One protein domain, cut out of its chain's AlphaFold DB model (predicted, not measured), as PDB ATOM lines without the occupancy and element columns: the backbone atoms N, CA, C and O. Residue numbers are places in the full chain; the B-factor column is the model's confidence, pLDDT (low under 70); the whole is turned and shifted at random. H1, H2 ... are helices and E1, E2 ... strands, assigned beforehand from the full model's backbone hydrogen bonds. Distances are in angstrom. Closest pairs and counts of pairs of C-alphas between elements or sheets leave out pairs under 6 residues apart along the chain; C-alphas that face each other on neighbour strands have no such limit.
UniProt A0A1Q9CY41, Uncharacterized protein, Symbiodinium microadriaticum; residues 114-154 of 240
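AT A GLANCE: This is residues 114 to 154 of the 240 residues of an uncharacterized protein of Symbiodinium microadriaticum (UniProt A0A1Q9CY41). Two helices, H2 and H1, lie side by side as a helical hairpin, and a loop at its turn sticks out in residues 127 to 132. Toward the other end of the hairpin, and off to one side of it, the short strand E1 pairs in its residues 150 to 151 antiparallel with the first two printed residues, 114 to 115, and the first and last printed C-alphas are 8.9 A apart. The printed part has 41 residues, with two named helices and one named strand in the order H1, H2, E1, and its class is mostly helix. It is compact, with a radius of gyration of the C-alphas of 9.8 A, and rounded, spanning 26 by 23 by 16 A.

IN THESE COORDINATES: Begin with H2, the longest helix, residues 133 to 146: find C-alpha 133 at (-2.234, 24.535, -12.852) and follow x as it rises to C-alpha 146 at (17.410, 25.798, -9.943), 19.9 A away. H1 is residues 119 to 127; from C-alpha 119 at (10.386, 24.187, -21.093), x falls to -2.113 at C-alpha 127, 12.5 A from first to last C-alpha. E1 is residues 150 to 153, Leu 150 to Asp 153, and its last C-alpha is at (6.250, 9.305, -12.391).

HOW THE PARTS SIT: Look first at H2 and H1, which touch, with 11 pairs of C-alphas within 8 A. Their closest C-alphas are those of Phe 122 and Ala 137, 5.9 A apart. They run opposite ways at a shallow tilt of 11 degrees, a helical hairpin, with centres 9.9 A apart. In both H1 and H2 every O i to N i+4 pair is within hydrogen-bond range. From H2 go on to E1: the closest C-alphas of the two are those of Ala 143 and Leu 150, 7.2 A apart, and 2 pairs of C-alphas are within 8 A. H1 and E1 are apart. E1 pairs with no named strand, but beside its residues 150 to 151 you will find residues 114 to 115, paired with them antiparallel.

THE WHOLE: The two C-alphas farthest apart are those of Pro 129 and Asp 146, at 26.9 A, while the first and last printed C-alphas, of Trp 114 and Thr 154, are 8.9 A apart. The printed part has no cut. The link from H1 to H2, with 5 residues between them, is tight, and so is the link from H2 to E1, with 3. Residues 127 to 132, of which 127 belongs to H1, stand free. In the B-factor column of this predicted model the mean pLDDT of the printed part is 94.0, and one printed residue, Gly 131, is under 70.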
ATOM      1  N   TRP A 114      12.681  10.601 -11.565       94.44
ATOM      2  CA  TRP A 114      13.070  11.965 -11.204       94.44
ATOM      3  C   TRP A 114      13.785  12.643 -12.372       94.44
ATOM      4  O   TRP A 114      14.897  12.249 -12.733       94.44
ATOM      5  N   VAL A 115      13.176  13.683 -12.941       96.38
ATOM      6  CA  VAL A 115      13.691  14.382 -14.131       96.38
ATOM      7  C   VAL A 115      13.753  15.879 -13.853       96.38
ATOM      8  O   VAL A 115      12.894  16.422 -13.160       96.38
ATOM      9  N   VAL A 116      14.778  16.557 -14.376       97.19
ATOM     10  CA  VAL A 116      14.774  18.025 -14.414       97.19
ATOM     11  C   VAL A 116      13.758  18.433 -15.482       97.19
ATOM     12  O   VAL A 116      13.956  18.066 -16.644       97.19
ATOM     13  N   PRO A 117      12.669  19.130 -15.120       97.12
ATOM     14  CA  PRO A 117      11.640  19.489 -16.084       97.12
ATOM     15  C   PRO A 117      12.216  20.347 -17.216       97.12
ATOM     16  O   PRO A 117      13.185  21.089 -17.041       97.12
ATOM     17  N   SER A 118      11.612  20.247 -18.392       97.56
ATOM     18  CA  SER A 118      11.961  21.031 -19.572       97.56
ATOM     19  C   SER A 118      10.977  22.186 -19.784       97.56
ATOM     20  O   SER A 118       9.896  22.241 -19.196       97.56
ATOM     21  N   LYS A 119      11.316  23.118 -20.685       97.06
ATOM     22  CA  LYS A 119      10.386  24.187 -21.093       97.06
ATOM     23  C   LYS A 119       9.103  23.636 -21.729       97.06
ATOM     24  O   LYS A 119       8.057  24.258 -21.596       97.06
ATOM     25  N   ILE A 120       9.182  22.464 -22.362       96.62
ATOM     26  CA  ILE A 120       8.030  21.796 -22.978       96.62
ATOM     27  C   ILE A 120       7.037  21.361 -21.894       96.62
ATOM     28  O   ILE A 120       5.838  21.575 -22.046       96.62
ATOM     29  N   ASP A 121       7.526  20.830 -20.770       95.50
ATOM     30  CA  ASP A 121       6.675  20.421 -19.642       95.50
ATOM     31  C   ASP A 121       5.947  21.622 -19.021       95.50
ATOM     32  O   ASP A 121       4.771  21.539 -18.668       95.50
ATOM     33  N   PHE A 122       6.628  22.769 -18.936       96.31
ATOM     34  CA  PHE A 122       6.034  24.024 -18.479       96.31
ATOM     35  C   PHE A 122       4.913  24.511 -19.410       96.31
ATOM     36  O   PHE A 122       3.813  24.823 -18.946       96.31
ATOM     37  N   GLU A 123       5.161  24.540 -20.724       96.12
ATOM     38  CA  GLU A 123       4.159  24.932 -21.725       96.12
ATOM     39  C   GLU A 123       2.958  23.979 -21.734       96.12
ATOM     40  O   GLU A 123       1.814  24.431 -21.792       96.12
ATOM     41  N   TYR A 124       3.203  22.674 -21.598       94.88
ATOM     42  CA  TYR A 124       2.153  21.664 -21.508       94.88
ATOM     43  C   TYR A 124       1.217  21.906 -20.314       94.88
ATOM     44  O   TYR A 124      -0.005  21.851 -20.460       94.88
ATOM     45  N   VAL A 125       1.769  22.226 -19.137       95.00
ATOM     46  CA  VAL A 125       0.971  22.507 -17.932       95.00
ATOM     47  C   VAL A 125       0.143  23.787 -18.078       95.00
ATOM     48  O   VAL A 125      -0.997  23.815 -17.619       95.00
ATOM     49  N   LEU A 126       0.662  24.817 -18.756       94.56
ATOM     50  CA  LEU A 126      -0.082  26.058 -19.020       94.56
ATOM     51  C   LEU A 126      -1.227  25.884 -20.025       94.56
ATOM     52  O   LEU A 126      -2.220  26.605 -19.949       94.56
ATOM     53  N   GLN A 127      -1.096  24.951 -20.967       94.94
ATOM     54  CA  GLN A 127      -2.113  24.695 -21.990       94.94
ATOM     55  C   GLN A 127      -3.264  23.811 -21.489       94.94
ATOM     56  O   GLN A 127      -4.303  23.732 -22.147       94.94
ATOM     57  N   LYS A 128      -3.106  23.134 -20.344       94.00
ATOM     58  CA  LYS A 128      -4.108  22.203 -19.823       94.00
ATOM     59  C   LYS A 128      -5.327  22.974 -19.278       94.00
ATOM     60  O   LYS A 128      -5.175  23.776 -18.359       94.00
ATOM     61  N   PRO A 129      -6.544  22.757 -19.808       90.94
ATOM     62  CA  PRO A 129      -7.736  23.444 -19.318       90.94
ATOM     63  C   PRO A 129      -8.138  22.915 -17.928       90.94
ATOM     64  O   PRO A 129      -8.471  21.742 -17.778       90.94
ATOM     65  N   GLY A 130      -8.102  23.783 -16.913       84.62
ATOM     66  CA  GLY A 130      -8.419  23.468 -15.513       84.62
ATOM     67  C   GLY A 130      -7.716  24.441 -14.557       84.62
ATOM     68  O   GLY A 130      -6.526  24.692 -14.692       84.62
ATOM     69  N   GLY A 131      -8.444  25.051 -13.620       64.56
ATOM     70  CA  GLY A 131      -8.024  26.281 -12.922       64.56
ATOM     71  C   GLY A 131      -6.842  26.206 -11.941       64.56
ATOM     72  O   GLY A 131      -6.390  27.256 -11.501       64.56
ATOM     73  N   ASP A 132      -6.294  25.029 -11.628       81.31
ATOM     74  CA  ASP A 132      -5.299  24.868 -10.547       81.31
ATOM     75  C   ASP A 132      -3.865  24.578 -11.025       81.31
ATOM     76  O   ASP A 132      -2.992  24.174 -10.255       81.31
ATOM     77  N   HIS A 133      -3.567  24.809 -12.303       91.75
ATOM     78  CA  HIS A 133      -2.234  24.535 -12.852       91.75
ATOM     79  C   HIS A 133      -1.199  25.632 -12.581       91.75
ATOM     80  O   HIS A 133      -0.006  25.392 -12.766       91.75
ATOM     81  N   LEU A 134      -1.609  26.804 -12.078       92.50
ATOM     82  CA  LEU A 134      -0.684  27.912 -11.817       92.50
ATOM     83  C   LEU A 134       0.365  27.549 -10.757       92.50
ATOM     84  O   LEU A 134       1.551  27.797 -10.960       92.50
ATOM     85  N   ALA A 135      -0.044  26.909  -9.657       92.50
ATOM     86  CA  ALA A 135       0.884  26.496  -8.601       92.50
ATOM     87  C   ALA A 135       1.910  25.467  -9.107       92.50
ATOM     88  O   ALA A 135       3.092  25.535  -8.762       92.50
ATOM     89  N   LEU A 136       1.473  24.538  -9.965       93.88
ATOM     90  CA  LEU A 136       2.358  23.556 -10.588       93.88
ATOM     91  C   LEU A 136       3.306  24.215 -11.599       93.88
ATOM     92  O   LEU A 136       4.497  23.919 -11.583       93.88
ATOM     93  N   ALA A 137       2.813  25.139 -12.427       95.06
ATOM     94  CA  ALA A 137       3.628  25.877 -13.387       95.06
ATOM     95  C   ALA A 137       4.719  26.701 -12.685       95.06
ATOM     96  O   ALA A 137       5.877  26.652 -13.097       95.06
ATOM     97  N   VAL A 138       4.388  27.386 -11.583       95.50
ATOM     98  CA  VAL A 138       5.372  28.113 -10.760       95.50
ATOM     99  C   VAL A 138       6.447  27.157 -10.241       95.50
ATOM    100  O   VAL A 138       7.634  27.423 -10.433       95.50
ATOM    101  N   ARG A 139       6.059  26.003  -9.678       95.00
ATOM    102  CA  ARG A 139       7.013  24.985  -9.203       95.00
ATOM    103  C   ARG A 139       7.914  24.442 -10.312       95.00
ATOM    104  O   ARG A 139       9.113  24.313 -10.097       95.00
ATOM    105  N   ILE A 140       7.360  24.161 -11.491       96.44
ATOM    106  CA  ILE A 140       8.136  23.715 -12.655       96.44
ATOM    107  C   ILE A 140       9.123  24.802 -13.078       96.44
ATOM    108  O   ILE A 140      10.297  24.508 -13.268       96.44
ATOM    109  N   SER A 141       8.680  26.058 -13.183       97.00
ATOM    110  CA  SER A 141       9.553  27.166 -13.586       97.00
ATOM    111  C   SER A 141      10.726  27.366 -12.625       97.00
ATOM    112  O   SER A 141      11.851  27.581 -13.072       97.00
ATOM    113  N   GLN A 142      10.477  27.219 -11.319       97.38
ATOM    114  CA  GLN A 142      11.505  27.295 -10.291       97.38
ATOM    115  C   GLN A 142      12.477  26.113 -10.396       97.38
ATOM    116  O   GLN A 142      13.681  26.325 -10.481       97.38
ATOM    117  N   ALA A 143      11.969  24.884 -10.517       96.94
ATOM    118  CA  ALA A 143      12.810  23.700 -10.684       96.94
ATOM    119  C   ALA A 143      13.680  23.754 -11.958       96.94
ATOM    120  O   ALA A 143      14.828  23.316 -11.929       96.94
ATOM    121  N   ILE A 144      13.182  24.337 -13.060       97.31
ATOM    122  CA  ILE A 144      13.979  24.595 -14.276       97.31
ATOM    123  C   ILE A 144      15.136  25.556 -13.972       97.31
ATOM    124  O   ILE A 144      16.263  25.315 -14.411       97.31
ATOM    125  N   ALA A 145      14.860  26.652 -13.258       97.50
ATOM    126  CA  ALA A 145      15.858  27.668 -12.926       97.50
ATOM    127  C   ALA A 145      16.947  27.114 -11.993       97.50
ATOM    128  O   ALA A 145      18.137  27.312 -12.251       97.50
ATOM    129  N   ASP A 146      16.535  26.353 -10.979       97.00
ATOM    130  CA  ASP A 146      17.410  25.798  -9.943       97.00
ATOM    131  C   ASP A 146      18.062  24.463 -10.363       97.00
ATOM    132  O   ASP A 146      18.952  23.951  -9.685       97.00
ATOM    133  N   LYS A 147      17.671  23.911 -11.525       96.56
ATOM    134  CA  LYS A 147      18.056  22.574 -12.025       96.56
ATOM    135  C   LYS A 147      17.711  21.441 -11.049       96.56
ATOM    136  O   LYS A 147      18.404  20.421 -11.004       96.56
ATOM    137  N   GLU A 148      16.631  21.606 -10.294       96.31
ATOM    138  CA  GLU A 148      16.123  20.596  -9.371       96.31
ATOM    139  C   GLU A 148      15.314  19.531 -10.120       96.31
ATOM    140  O   GLU A 148      14.578  19.821 -11.068       96.31
ATOM    141  N   LYS A 149      15.428  18.271  -9.691       96.75
ATOM    142  CA  LYS A 149      14.618  17.188 -10.251       96.75
ATOM    143  C   LYS A 149      13.250  17.172  -9.585       96.75
ATOM    144  O   LYS A 149      13.150  17.200  -8.357       96.75
ATOM    145  N   LEU A 150      12.208  17.046 -10.396       96.19
ATOM    146  CA  LEU A 150      10.845  16.796  -9.941       96.19
ATOM    147  C   LEU A 150      10.468  15.334 -10.185       96.19
ATOM    148  O   LEU A 150      11.011  14.673 -11.073       96.19
ATOM    149  N   LEU A 151       9.538  14.835  -9.373       94.69
ATOM    150  CA  LEU A 151       8.956  13.510  -9.538       94.69
ATOM    151  C   LEU A 151       7.974  13.548 -10.716       94.69
ATOM    152  O   LEU A 151       6.919  14.171 -10.607       94.69
ATOM    153  N   LEU A 152       8.346  12.923 -11.834       92.56
ATOM    154  CA  LEU A 152       7.520  12.855 -13.041       92.56
ATOM    155  C   LEU A 152       6.542  11.681 -12.976       92.56
ATOM    156  O   LEU A 152       5.364  11.847 -13.280       92.56
ATOM    157  N   ASP A 153       7.043  10.519 -12.558       92.19
ATOM    158  CA  ASP A 153       6.250   9.305 -12.391       92.19
ATOM    159  C   ASP A 153       6.562   8.659 -11.040       92.19
ATOM    160  O   ASP A 153       7.726   8.540 -10.638       92.19
ATOM    161  N   THR A 154       5.510   8.287 -10.320       93.38
ATOM    162  CA  THR A 154       5.615   7.591  -9.037       93.38
ATOM    163  C   THR A 154       5.892   6.117  -9.272       93.38
ATOM    164  O   THR A 154       5.349   5.517 -10.197       93.38
TER     165      THR A 154